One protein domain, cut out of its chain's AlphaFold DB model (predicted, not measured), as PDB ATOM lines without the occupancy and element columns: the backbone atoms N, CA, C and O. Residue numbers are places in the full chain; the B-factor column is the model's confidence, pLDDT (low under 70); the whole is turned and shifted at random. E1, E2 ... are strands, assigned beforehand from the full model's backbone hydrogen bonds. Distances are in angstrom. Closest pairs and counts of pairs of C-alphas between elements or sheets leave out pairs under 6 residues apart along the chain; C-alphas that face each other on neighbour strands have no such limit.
ATOM      1  N   PRO A 573     189.050 161.605 184.869       96.56
ATOM      2  CA  PRO A 573     190.059 160.949 184.051       96.56
ATOM      3  C   PRO A 573     190.726 161.971 183.119       96.56
ATOM      4  O   PRO A 573     190.093 162.522 182.217       96.56
ATOM      5  N   ILE A 574     192.021 162.204 183.314       96.75
ATOM      6  CA  ILE A 574     192.825 163.155 182.548       96.75
ATOM      7  C   ILE A 574     193.945 162.411 181.822       96.75
ATOM      8  O   ILE A 574     194.787 161.757 182.432       96.75
ATOM      9  N   THR A 575     193.990 162.565 180.501       95.62
ATOM     10  CA  THR A 575     195.159 162.204 179.689       95.62
ATOM     11  C   THR A 575     195.867 163.482 179.259       95.62
ATOM     12  O   THR A 575     195.244 164.305 178.589       95.62
ATOM     13  N   VAL A 576     197.148 163.635 179.607       95.25
ATOM     14  CA  VAL A 576     197.967 164.808 179.267       95.25
ATOM     15  C   VAL A 576     198.984 164.482 178.177       95.25
ATOM     16  O   VAL A 576     199.684 163.470 178.257       95.25
ATOM     17  N   SER A 577     199.075 165.334 177.152       90.06
ATOM     18  CA  SER A 577     199.959 165.112 175.995       90.06
ATOM     19  C   SER A 577     201.133 166.078 175.872       90.06
ATOM     20  O   SER A 577     202.183 165.635 175.416       90.06
ATOM     21  N   ARG A 578     200.997 167.354 176.268       88.00
ATOM     22  CA  ARG A 578     202.041 168.375 176.049       88.00
ATOM     23  C   ARG A 578     202.573 169.007 177.326       88.00
ATOM     24  O   ARG A 578     203.781 169.132 177.497       88.00
ATOM     25  N   LYS A 579     201.697 169.430 178.244       91.81
ATOM     26  CA  LYS A 579     202.129 170.161 179.446       91.81
ATOM     27  C   LYS A 579     201.343 169.786 180.693       91.81
ATOM     28  O   LYS A 579     200.130 169.928 180.723       91.81
ATOM     29  N   LEU A 580     202.054 169.415 181.758       96.62
ATOM     30  CA  LEU A 580     201.508 169.264 183.109       96.62
ATOM     31  C   LEU A 580     202.218 170.233 184.060       96.62
ATOM     32  O   LEU A 580     203.446 170.199 184.137       96.62
ATOM     33  N   ILE A 581     201.462 171.052 184.801       97.69
ATOM     34  CA  ILE A 581     201.959 171.836 185.945       97.69
ATOM     35  C   ILE A 581     200.941 171.794 187.091       97.69
ATOM     36  O   ILE A 581     199.839 172.323 186.980       97.69
ATOM     37  N   LEU A 582     201.356 171.255 188.230       97.75
ATOM     38  CA  LEU A 582     200.625 171.201 189.492       97.75
ATOM     39  C   LEU A 582     201.299 172.156 190.481       97.75
ATOM     40  O   LEU A 582     202.208 171.790 191.227       97.75
ATOM     41  N   ASN A 583     200.902 173.425 190.440       96.81
ATOM     42  CA  ASN A 583     201.478 174.466 191.278       96.81
ATOM     43  C   ASN A 583     200.680 174.611 192.581       96.81
ATOM     44  O   ASN A 583     199.766 175.434 192.680       96.81
ATOM     45  N   GLY A 584     201.028 173.785 193.564       95.62
ATOM     46  CA  GLY A 584     200.419 173.763 194.889       95.62
ATOM     47  C   GLY A 584     201.301 173.088 195.923       95.62
ATOM     48  O   GLY A 584     202.333 172.535 195.571       95.62
ATOM     49  N   GLU A 585     200.898 173.128 197.194       97.06
ATOM     50  CA  GLU A 585     201.612 172.471 198.298       97.06
ATOM     51  C   GLU A 585     201.182 171.004 198.467       97.06
ATOM     52  O   GLU A 585     202.007 170.152 198.805       97.06
ATOM     53  N   ALA A 586     199.911 170.694 198.195       98.25
ATOM     54  CA  ALA A 586     199.363 169.342 198.268       98.25
ATOM     55  C   ALA A 586     198.644 168.945 196.973       98.25
ATOM     56  O   ALA A 586     197.878 169.734 196.413       98.25
ATOM     57  N   PHE A 587     198.859 167.705 196.538       98.56
ATOM     58  CA  PHE A 587     198.209 167.101 195.380       98.56
ATOM     59  C   PHE A 587     197.552 165.772 195.760       98.56
ATOM     60  O   PHE A 587     198.191 164.903 196.355       98.56
ATOM     61  N   THR A 588     196.288 165.605 195.374       98.81
ATOM     62  CA  THR A 588     195.532 164.362 195.535       98.81
ATOM     63  C   THR A 588     194.923 163.933 194.206       98.81
ATOM     64  O   THR A 588     194.124 164.659 193.613       98.81
ATOM     65  N   LEU A 589     195.262 162.728 193.762       98.81
ATOM     66  CA  LEU A 589     194.652 162.078 192.609       98.81
ATOM     67  C   LEU A 589     193.639 161.033 193.079       98.81
ATOM     68  O   LEU A 589     194.025 160.059 193.719       98.81
ATOM     69  N   ASN A 590     192.365 161.213 192.736       98.56
ATOM     70  CA  ASN A 590     191.310 160.217 192.956       98.56
ATOM     71  C   ASN A 590     190.884 159.527 191.651       98.56
ATOM     72  O   ASN A 590     190.455 158.378 191.681       98.56
ATOM     73  N   GLY A 591     190.992 160.229 190.517       96.81
ATOM     74  CA  GLY A 591     190.698 159.701 189.183       96.81
ATOM     75  C   GLY A 591     191.901 159.034 188.510       96.81
ATOM     76  O   GLY A 591     192.833 158.558 189.158       96.81
ATOM     77  N   THR A 592     191.907 159.043 187.180       97.69
ATOM     78  CA  THR A 592     193.050 158.579 186.383       97.69
ATOM     79  C   THR A 592     193.834 159.774 185.865       97.69
ATOM     80  O   THR A 592     193.241 160.691 185.306       97.69
ATOM     81  N   LEU A 593     195.158 159.752 185.994       98.12
ATOM     82  CA  LEU A 593     196.056 160.702 185.348       98.12
ATOM     83  C   LEU A 593     197.085 159.934 184.522       98.12
ATOM     84  O   LEU A 593     197.931 159.229 185.066       98.12
ATOM     85  N   THR A 594     197.020 160.091 183.205       96.88
ATOM     86  CA  THR A 594     197.929 159.431 182.264       96.88
ATOM     87  C   THR A 594     198.746 160.478 181.530       96.88
ATOM     88  O   THR A 594     198.185 161.319 180.827       96.88
ATOM     89  N   LEU A 595     200.069 160.417 181.658       95.94
ATOM     90  CA  LEU A 595     200.970 161.162 180.781       95.94
ATOM     91  C   LEU A 595     201.200 160.374 179.490       95.94
ATOM     92  O   LEU A 595     201.166 159.145 179.491       95.94
ATOM     93  N   THR A 596     201.418 161.071 178.378       89.19
ATOM     94  CA  THR A 596     201.638 160.432 177.078       89.19
ATOM     95  C   THR A 596     202.832 161.029 176.350       89.19
ATOM     96  O   THR A 596     203.143 162.210 176.482       89.19
ATOM     97  N   ASN A 597     203.482 160.199 175.541       78.50
ATOM     98  CA  ASN A 597     204.552 160.567 174.615       78.50
ATOM     99  C   ASN A 597     204.045 160.648 173.160       78.50
ATOM    100  O   ASN A 597     204.820 160.470 172.228       78.50
ATOM    101  N   LEU A 598     202.737 160.863 172.971       68.25
ATOM    102  CA  LEU A 598     202.109 160.884 171.644       68.25
ATOM    103  C   LEU A 598     202.543 162.092 170.806       68.25
ATOM    104  O   LEU A 598     202.544 162.011 169.582       68.25
ATOM    105  N   ASP A 599     202.906 163.199 171.455       67.94
ATOM    106  CA  ASP A 599     203.579 164.314 170.795       67.94
ATOM    107  C   ASP A 599     205.082 163.998 170.720       67.94
ATOM    108  O   ASP A 599     205.768 163.915 171.740       67.94
ATOM    109  N   THR A 600     205.599 163.811 169.506       60.69
ATOM    110  CA  THR A 600     207.012 163.484 169.260       60.69
ATOM    111  C   THR A 600     207.964 164.646 169.553       60.69
ATOM    112  O   THR A 600     209.169 164.428 169.655       60.69
ATOM    113  N   THR A 601     207.444 165.869 169.702       66.88
ATOM    114  CA  THR A 601     208.223 167.090 169.955       66.88
ATOM    115  C   THR A 601     208.094 167.561 171.404       66.88
ATOM    116  O   THR A 601     209.093 167.932 172.014       66.88
ATOM    117  N   ASN A 602     206.881 167.529 171.970       69.94
ATOM    118  CA  ASN A 602     206.584 168.040 173.319       69.94
ATOM    119  C   ASN A 602     205.952 166.999 174.254       69.94
ATOM    120  O   ASN A 602     205.292 167.376 175.222       69.94
ATOM    121  N   GLY A 603     206.103 165.706 173.967       78.25
ATOM    122  CA  GLY A 603     205.553 164.646 174.804       78.25
ATOM    123  C   GLY A 603     205.982 164.762 176.270       78.25
ATOM    124  O   GLY A 603     207.024 165.334 176.597       78.25
ATOM    125  N   LEU A 604     205.195 164.163 177.164       88.94
ATOM    126  CA  LEU A 604     205.456 164.113 178.604       88.94
ATOM    127  C   LEU A 604     205.877 162.698 179.028       88.94
ATOM    128  O   LEU A 604     205.094 161.981 179.652       88.94
ATOM    129  N   PRO A 605     207.101 162.246 178.692       91.00
ATOM    130  CA  PRO A 605     207.531 160.893 179.023       91.00
ATOM    131  C   PRO A 605     207.782 160.709 180.524       91.00
ATOM    132  O   PRO A 605     207.636 159.604 181.035       91.00
ATOM    133  N   ASN A 606     208.163 161.773 181.233       93.88
ATOM    134  CA  ASN A 606     208.614 161.705 182.619       93.88
ATOM    135  C   ASN A 606     207.708 162.520 183.539       93.88
ATOM    136  O   ASN A 606     207.166 163.549 183.137       93.88
ATOM    137  N   TRP A 607     207.632 162.092 184.796       95.94
ATOM    138  CA  TRP A 607     207.120 162.899 185.896       95.94
ATOM    139  C   TRP A 607     208.306 163.499 186.651       95.94
ATOM    140  O   TRP A 607     209.109 162.767 187.223       95.94
ATOM    141  N   VAL A 608     208.437 164.823 186.629       94.50
ATOM    142  CA  VAL A 608     209.586 165.562 187.185       94.50
ATOM    143  C   VAL A 608     209.130 166.775 187.995       94.50
ATOM    144  O   VAL A 608     207.980 167.210 187.906       94.50
ATOM    145  N   ARG A 609     210.040 167.395 188.750       91.75
ATOM    146  CA  ARG A 609     209.759 168.569 189.587       91.75
ATOM    147  C   ARG A 609     209.099 169.718 188.839       91.75
ATOM    148  O   ARG A 609     208.264 170.403 189.421       91.75
ATOM    149  N   THR A 610     209.420 169.941 187.566       92.44
ATOM    150  CA  THR A 610     208.772 171.001 186.772       92.44
ATOM    151  C   THR A 610     207.278 170.745 186.555       92.44
ATOM    152  O   THR A 610     206.527 171.704 186.383       92.44
ATOM    153  N   ASN A 611     206.822 169.489 186.651       94.81
ATOM    154  CA  ASN A 611     205.402 169.147 186.651       94.81
ATOM    155  C   ASN A 611     204.717 169.423 187.990       94.81
ATOM    156  O   ASN A 611     203.502 169.571 188.013       94.81
ATOM    157  N   MET A 612     205.458 169.509 189.096       94.06
ATOM    158  CA  MET A 612     204.916 169.697 190.447       94.06
ATOM    159  C   MET A 612     205.794 170.632 191.310       94.06
ATOM    160  O   MET A 612     206.290 170.240 192.367       94.06
ATOM    161  N   PRO A 613     206.018 171.890 190.886       92.56
ATOM    162  CA  PRO A 613     207.102 172.735 191.396       92.56
ATOM    163  C   PRO A 613     207.028 173.093 192.888       92.56
ATOM    164  O   PRO A 613     208.050 173.506 193.440       92.56
ATOM    165  N   GLY A 614     205.875 172.946 193.544       90.25
ATOM    166  CA  GLY A 614     205.682 173.268 194.964       90.25
ATOM    167  C   GLY A 614     205.160 172.120 195.829       90.25
ATOM    168  O   GLY A 614     204.953 172.329 197.026       90.25
ATOM    169  N   VAL A 615     204.922 170.936 195.252       96.19
ATOM    170  CA  VAL A 615     204.210 169.858 195.950       96.19
ATOM    171  C   VAL A 615     205.112 169.242 197.014       96.19
ATOM    172  O   VAL A 615     206.228 168.821 196.728       96.19
ATOM    173  N   LYS A 616     204.599 169.175 198.244       96.75
ATOM    174  CA  LYS A 616     205.227 168.513 199.398       96.75
ATOM    175  C   LYS A 616     204.430 167.305 199.874       96.75
ATOM    176  O   LYS A 616     205.018 166.364 200.403       96.75
ATOM    177  N   PHE A 617     203.108 167.346 199.708       98.31
ATOM    178  CA  PHE A 617     202.190 166.272 200.082       98.31
ATOM    179  C   PHE A 617     201.590 165.667 198.819       98.31
ATOM    180  O   PHE A 617     200.772 166.298 198.149       98.31
ATOM    181  N   PHE A 618     202.014 164.456 198.486       98.50
ATOM    182  CA  PHE A 618     201.537 163.722 197.324       98.50
ATOM    183  C   PHE A 618     200.642 162.568 197.774       98.50
ATOM    184  O   PHE A 618     201.025 161.773 198.631       98.50
ATOM    185  N   THR A 619     199.442 162.466 197.209       98.81
ATOM    186  CA  THR A 619     198.507 161.371 197.483       98.81
ATOM    187  C   THR A 619     197.924 160.830 196.186       98.81
ATOM    188  O   THR A 619     197.287 161.563 195.433       98.81
ATOM    189  N   ASN A 620     198.100 159.535 195.947       98.75
ATOM    190  CA  ASN A 620     197.472 158.807 194.855       98.75
ATOM    191  C   ASN A 620     196.478 157.777 195.405       98.75
ATOM    192  O   ASN A 620     196.883 156.762 195.968       98.75
ATOM    193  N   ASN A 621     195.187 158.035 195.215       98.75
ATOM    194  CA  ASN A 621     194.090 157.102 195.490       98.75
ATOM    195  C   ASN A 621     193.530 156.464 194.208       98.75
ATOM    196  O   ASN A 621     192.784 155.492 194.283       98.75
ATOM    197  N   GLY A 622     193.860 157.027 193.043       98.44
ATOM    198  CA  GLY A 622     193.368 156.599 191.739       98.44
ATOM    199  C   GLY A 622     194.417 155.833 190.940       98.44
ATOM    200  O   GLY A 622     195.066 154.930 191.459       98.44
ATOM    201  N   THR A 623     194.581 156.161 189.658       98.75
ATOM    202  CA  THR A 623     195.614 155.550 188.801       98.75
ATOM    203  C   THR A 623     196.499 156.620 188.185       98.75
ATOM    204  O   THR A 623     196.016 157.442 187.407       98.75
ATOM    205  N   LEU A 624     197.794 156.587 188.491       98.62
ATOM    206  CA  LEU A 624     198.806 157.417 187.845       98.62
ATOM    207  C   LEU A 624     199.630 156.562 186.881       98.62
ATOM    208  O   LEU A 624     200.221 155.568 187.293       98.62
ATOM    209  N   THR A 625     199.705 156.979 185.619       98.25
ATOM    210  CA  THR A 625     200.529 156.326 184.596       98.25
ATOM    211  C   THR A 625     201.558 157.306 184.040       98.25
ATOM    212  O   THR A 625     201.199 158.353 183.491       98.25
ATOM    213  N   VAL A 626     202.837 156.951 184.165       97.69
ATOM    214  CA  VAL A 626     203.994 157.712 183.674       97.69
ATOM    215  C   VAL A 626     204.746 156.848 182.650       97.69
ATOM    216  O   VAL A 626     205.184 155.763 183.008       97.69
ATOM    217  N   PRO A 627     204.907 157.274 181.383       95.38
ATOM    218  CA  PRO A 627     205.485 156.418 180.342       95.38
ATOM    219  C   PRO A 627     206.918 155.940 180.601       95.38
ATOM    220  O   PRO A 627     207.275 154.849 180.174       95.38
ATOM    221  N   ASN A 628     207.747 156.764 181.245       95.19
ATOM    222  CA  ASN A 628     209.169 156.494 181.428       95.19
ATOM    223  C   ASN A 628     209.577 156.580 182.907       95.19
ATOM    224  O   ASN A 628     209.389 155.615 183.643       95.19
ATOM    225  N   VAL A 629     210.134 157.703 183.376       95.69
ATOM    226  CA  VAL A 629     210.625 157.801 184.762       95.69
ATOM    227  C   VAL A 629     209.759 158.732 185.601       95.69
ATOM    228  O   VAL A 629     209.491 159.869 185.207       95.69
ATOM    229  N   GLY A 630     209.365 158.263 186.786       97.12
ATOM    230  CA  GLY A 630     208.717 159.073 187.812       97.12
ATOM    231  C   GLY A 630     209.670 159.491 188.928       97.12
ATOM    232  O   GLY A 630     210.119 158.650 189.702       97.12
ATOM    233  N   TYR A 631     209.953 160.788 189.037       96.62
ATOM    234  CA  TYR A 631     210.722 161.384 190.128       96.62
ATOM    235  C   TYR A 631     209.783 162.068 191.123       96.62
ATOM    236  O   TYR A 631     209.175 163.098 190.829       96.62
ATOM    237  N   PHE A 632     209.676 161.507 192.323       96.56
ATOM    238  CA  PHE A 632     208.819 161.996 193.397       96.56
ATOM    239  C   PHE A 632     209.676 162.551 194.537       96.56
ATOM    240  O   PHE A 632     209.955 161.859 195.511       96.56
ATOM    241  N   GLY A 633     210.139 163.797 194.390       92.88
ATOM    242  CA  GLY A 633     210.982 164.487 195.381       92.88
ATOM    243  C   GLY A 633     212.461 164.086 195.376       92.88
ATOM    244  O   GLY A 633     213.254 164.676 196.101       92.88
ATOM    245  N   SER A 634     212.856 163.106 194.565       91.38
ATOM    246  CA  SER A 634     214.245 162.633 194.462       91.38
ATOM    247  C   SER A 634     215.101 163.434 193.471       91.38
ATOM    248  O   SER A 634     216.262 163.111 193.250       91.38
ATOM    249  N   ASP A 635     214.516 164.419 192.794       88.25
ATOM    250  CA  ASP A 635     215.204 165.317 191.872       88.25
ATOM    251  C   ASP A 635     215.572 166.647 192.562       88.25
ATOM    252  O   ASP A 635     215.535 166.772 193.786       88.25
ATOM    253  N   SER A 636     215.973 167.667 191.794       76.25
ATOM    254  CA  SER A 636     216.592 168.910 192.298       76.25
ATOM    255  C   SER A 636     215.732 169.757 193.249       76.25
ATOM    256  O   SER A 636     216.185 170.785 193.749       76.25
ATOM    257  N   GLY A 637     214.490 169.351 193.501       69.56
ATOM    258  CA  GLY A 637     213.547 170.049 194.356       69.56
ATOM    259  C   GLY A 637     213.560 169.652 195.841       69.56
ATOM    260  O   GLY A 637     212.913 170.339 196.641       69.56
ATOM    261  N   GLY A 638     214.267 168.579 196.203       84.12
ATOM    262  CA  GLY A 638     214.294 168.025 197.558       84.12
ATOM    263  C   GLY A 638     213.101 167.115 197.882       84.12
ATOM    264  O   GLY A 638     212.057 167.171 197.225       84.12
ATOM    265  N   ALA A 639     213.281 166.288 198.917       93.44
ATOM    266  CA  ALA A 639     212.340 165.244 199.313       93.44
ATOM    267  C   ALA A 639     210.941 165.788 199.647       93.44
ATOM    268  O   ALA A 639     210.784 166.865 200.232       93.44
ATOM    269  N   LEU A 640     209.918 165.000 199.318       97.75
ATOM    270  CA  LEU A 640     208.541 165.261 199.724       97.75
ATOM    271  C   LEU A 640     208.409 165.165 201.249       97.75
ATOM    272  O   LEU A 640     209.109 164.405 201.914       97.75
ATOM    273  N   GLN A 641     207.449 165.882 201.825       98.06
ATOM    274  CA  GLN A 641     207.103 165.677 203.230       98.06
ATOM    275  C   GLN A 641     206.297 164.387 203.401       98.06
ATOM    276  O   GLN A 641     206.496 163.640 204.361       98.06
ATOM    277  N   THR A 642     205.386 164.111 202.466       98.38
ATOM    278  CA  THR A 642     204.583 162.888 202.482       98.38
ATOM    279  C   THR A 642     204.327 162.379 201.072       98.38
ATOM    280  O   THR A 642     203.910 163.142 200.200       98.38
ATOM    281  N   PHE A 643     204.515 161.077 200.879       98.62
ATOM    282  CA  PHE A 643     204.053 160.335 199.714       98.62
ATOM    283  C   PHE A 643     203.099 159.228 200.173       98.62
ATOM    284  O   PHE A 643     203.483 158.356 200.951       98.62
ATOM    285  N   VAL A 644     201.851 159.267 199.703       98.81
ATOM    286  CA  VAL A 644     200.836 158.247 199.987       98.81
ATOM    287  C   VAL A 644     200.350 157.630 198.683       98.81
ATOM    288  O   VAL A 644     199.890 158.347 197.796       98.81
ATOM    289  N   ASN A 645     200.385 156.305 198.591       98.69
ATOM    290  CA  ASN A 645     199.773 155.548 197.508       98.69
ATOM    291  C   ASN A 645     198.778 154.532 198.080       98.69
ATOM    292  O   ASN A 645     199.173 153.567 198.729       98.69
ATOM    293  N   THR A 646     197.488 154.750 197.841       98.62
ATOM    294  CA  THR A 646     196.419 153.769 198.097       98.62
ATOM    295  C   THR A 646     195.820 153.221 196.795       98.62
ATOM    296  O   THR A 646     195.150 152.194 196.818       98.62
ATOM    297  N   GLY A 647     196.098 153.880 195.662       98.56
ATOM    298  CA  GLY A 647     195.694 153.480 194.315       98.56
ATOM    299  C   GLY A 647     196.784 152.720 193.547       98.56
ATOM    300  O   GLY A 647     197.527 151.928 194.117       98.56
ATOM    301  N   THR A 648     196.880 152.948 192.236       98.81
ATOM    302  CA  THR A 648     197.860 152.306 191.342       98.81
ATOM    303  C   THR A 648     198.844 153.321 190.763       98.81
ATOM    304  O   THR A 648     198.426 154.367 190.261       98.81
ATOM    305  N   LEU A 649     200.140 153.002 190.786       98.69
ATOM    306  CA  LEU A 649     201.186 153.714 190.046       98.69
ATOM    307  C   LEU A 649     201.784 152.785 188.985       98.69
ATOM    308  O   LEU A 649     202.336 151.745 189.333       98.69
ATOM    309  N   ASN A 650     201.707 153.181 187.716       98.50
ATOM    310  CA  ASN A 650     202.330 152.483 186.592       98.50
ATOM    311  C   ASN A 650     203.450 153.350 186.013       98.50
ATOM    312  O   ASN A 650     203.197 154.495 185.625       98.50
ATOM    313  N   THR A 651     204.672 152.829 185.948       97.94
ATOM    314  CA  THR A 651     205.805 153.546 185.344       97.94
ATOM    315  C   THR A 651     206.911 152.596 184.907       97.94
ATOM    316  O   THR A 651     207.033 151.501 185.450       97.94
ATOM    317  N   PHE A 652     207.756 153.010 183.963       97.81
ATOM    318  CA  PHE A 652     208.919 152.202 183.599       97.81
ATOM    319  C   PHE A 652     209.950 152.182 184.740       97.81
ATOM    320  O   PHE A 652     210.435 151.127 185.128       97.81
ATOM    321  N   SER A 653     210.237 153.330 185.359       98.06
ATOM    322  CA  SER A 653     211.041 153.411 186.590       98.06
ATOM    323  C   SER A 653     210.502 154.484 187.539       98.06
ATOM    324  O   SER A 653     209.850 155.434 187.099       98.06
ATOM    325  N   ALA A 654     210.759 154.349 188.843       98.12
ATOM    326  CA  ALA A 654     210.380 155.334 189.855       98.12
ATOM    327  C   ALA A 654     211.495 155.589 190.874       98.12
ATOM    328  O   ALA A 654     212.164 154.667 191.337       98.12
ATOM    329  N   ASN A 655     211.632 156.850 191.272       98.00
ATOM    330  CA  ASN A 655     212.487 157.299 192.361       98.00
ATOM    331  C   ASN A 655     211.627 158.148 193.305       98.00
ATOM    332  O   ASN A 655     211.036 159.138 192.875       98.00
ATOM    333  N   VAL A 656     211.523 157.760 194.572       98.38
ATOM    334  CA  VAL A 656     210.719 158.457 195.581       98.38
ATOM    335  C   VAL A 656     211.630 158.864 196.725       98.38
ATOM    336  O   VAL A 656     212.246 158.004 197.343       98.38
ATOM    337  N   ALA A 657     211.679 160.157 197.036       98.25
ATOM    338  CA  ALA A 657     212.317 160.656 198.245       98.25
ATOM    339  C   ALA A 657     211.278 161.367 199.116       98.25
ATOM    340  O   ALA A 657     210.654 162.335 198.668       98.25
ATOM    341  N   ALA A 658     211.066 160.889 200.346       98.31
ATOM    342  CA  ALA A 658     210.042 161.440 201.234       98.31
ATOM    343  C   ALA A 658     210.361 161.280 202.729       98.31
ATOM    344  O   ALA A 658     210.834 160.237 203.166       98.31
ATOM    345  N   SER A 659     210.013 162.266 203.561       98.31
ATOM    346  CA  SER A 659     210.122 162.126 205.024       98.31
ATOM    347  C   SER A 659     209.158 161.071 205.580       98.31
ATOM    348  O   SER A 659     209.526 160.318 206.477       98.31
ATOM    349  N   SER A 660     207.941 160.993 205.037       98.31
ATOM    350  CA  SER A 660     206.955 159.959 205.359       98.31
ATOM    351  C   SER A 660     206.424 159.316 204.082       98.31
ATOM    352  O   SER A 660     205.963 160.005 203.172       98.31
ATOM    353  N   TYR A 661     206.476 157.992 204.020       98.69
ATOM    354  CA  TYR A 661     206.004 157.199 202.895       98.69
ATOM    355  C   TYR A 661     205.001 156.156 203.374       98.69
ATOM    356  O   TYR A 661     205.267 155.412 204.320       98.69
ATOM    357  N   ALA A 662     203.848 156.088 202.718       98.56
ATOM    358  CA  ALA A 662     202.835 155.080 202.977       98.56
ATOM    359  C   ALA A 662     202.340 154.483 201.661       98.56
ATOM    360  O   ALA A 662     201.856 155.206 200.791       98.56
ATOM    361  N   ASN A 663     202.416 153.164 201.538       98.50
ATOM    362  CA  ASN A 663     201.882 152.445 200.394       98.50
ATOM    363  C   ASN A 663     200.979 151.307 200.865       98.50
ATOM    364  O   ASN A 663     201.436 150.382 201.533       98.50
ATOM    365  N   SER A 664     199.707 151.395 200.496       98.31
ATOM    366  CA  SER A 664     198.715 150.328 200.638       98.31
ATOM    367  C   SER A 664     198.057 149.957 199.313       98.31
ATOM    368  O   SER A 664     197.095 149.193 199.290       98.31
ATOM    369  N   GLY A 665     198.527 150.560 198.220       98.31
ATOM    370  CA  GLY A 665     198.026 150.352 196.873       98.31
ATOM    371  C   GLY A 665     198.893 149.382 196.076       98.31
ATOM    372  O   GLY A 665     199.555 148.504 196.628       98.31
ATOM    373  N   THR A 666     198.879 149.550 194.754       98.56
ATOM    374  CA  THR A 666     199.703 148.781 193.816       98.56
ATOM    375  C   THR A 666     200.768 149.655 193.163       98.56
ATOM    376  O   THR A 666     200.463 150.743 192.671       98.56
ATOM    377  N   LEU A 667     202.003 149.162 193.104       98.56
ATOM    378  CA  LEU A 667     203.061 149.721 192.262       98.56
ATOM    379  C   LEU A 667     203.388 148.724 191.150       98.56
ATOM    380  O   LEU A 667     203.723 147.581 191.442       98.56
ATOM    381  N   ASN A 668     203.307 149.150 189.893       98.56
ATOM    382  CA  ASN A 668     203.752 148.380 188.734       98.56
ATOM    383  C   ASN A 668     204.913 149.134 188.075       98.56
ATOM    384  O   ASN A 668     204.706 150.175 187.448       98.56
ATOM    385  N   ILE A 669     206.126 148.622 188.271       98.56
ATOM    386  CA  ILE A 669     207.377 149.243 187.843       98.56
ATOM    387  C   ILE A 669     208.093 148.296 186.879       98.56
ATOM    388  O   ILE A 669     208.496 147.207 187.283       98.56
ATOM    389  N   ASP A 670     208.274 148.689 185.618       98.31
ATOM    390  CA  ASP A 670     208.845 147.791 184.592       98.31
ATOM    391  C   ASP A 670     210.377 147.655 184.648       98.31
ATOM    392  O   ASP A 670     210.963 146.856 183.920       98.31
ATOM    393  N   ASN A 671     211.044 148.418 185.507       98.06
ATOM    394  CA  ASN A 671     212.483 148.353 185.712       98.06
ATOM    395  C   ASN A 671     212.804 148.587 187.195       98.06
ATOM    396  O   ASN A 671     212.453 147.758 188.027       98.06
ATOM    397  N   ARG A 672     213.424 149.716 187.561       97.94
ATOM    398  CA  ARG A 672     213.904 149.962 188.928       97.94
ATOM    399  C   ARG A 672     212.966 150.846 189.744       97.94
ATOM    400  O   ARG A 672     212.513 151.883 189.246       97.94
TER     401      ARG A 672
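AT A GLANCE: This is residues 573 to 672 of the 1001 residues of an uncharacterized protein of Verrucomicrobia bacterium (UniProt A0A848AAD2). The chain winds in stacked turns, a short solenoid of parallel strands: E2, E4, E6 and the later part of E7 lie side by side along one wall, and the beginning of E1, E3, E5, the earlier part of E7 and E8 along another. E5 and E7 bend to carry the turns on. The printed part has 100 residues with eight named strands, E1 to E8 in order, and no named helix: all strand. They form one branched, twisted parallel sheet; the whole is compact, radius of gyration of the C-alphas 12.4 A, spanning 36 by 26 by 25 A.

HOW THE PARTS SIT: Start at E7, residues 648 to 663, which bends by 149 degrees at residue 656 and has staggered pairing. Its residues 648 to 656 pair with E5, residues 623 to 632, where N 624 and O 648 are 2.9 A apart; on the other side is E8, residues 666 to 669, with N 668 and O 649 at 2.8 A. Residues 658 to 663 pair with E6, residues 640 to 645: N 662 and O 643, 2.9 A. On the other side of E6 from E7 look for its parallel neighbour E4, residues 617 to 620, with N 620 and O 644 at 2.8 A; the other neighbour of E4 is the edge strand E2, residues 586 to 589, with N 587 and O 617 at 2.9 A. On the other side of E5 from E7 is its parallel neighbour E3, residues 592 to 595, with N 593 and O 623 at 2.8 A; the other neighbour of E3 is the edge strand E1, residues 574 to 583, with N 574 and O 592 at 2.8 A. E3 and E4 are apart.

IN THESE COORDINATES: Find C-alpha 574 at (192.825, 163.155, 182.548); E1 bends by 117 degrees at residue 577 and spans 16.7 A. E5 spans 15.4 A, bending by 120 degrees at residue 628. E6 spans 13.3 A, and E8 ends at C-alpha 669, (207.377, 149.243, 187.843).

THE WHOLE: The C-alphas of Thr 600 and Ser 660 are the two farthest apart, 36.3 A. The printed part has no cut; the link from E3 to E4, 21 residues, is long. Confidence is under 70 at residues 598 to 602 and residue 637.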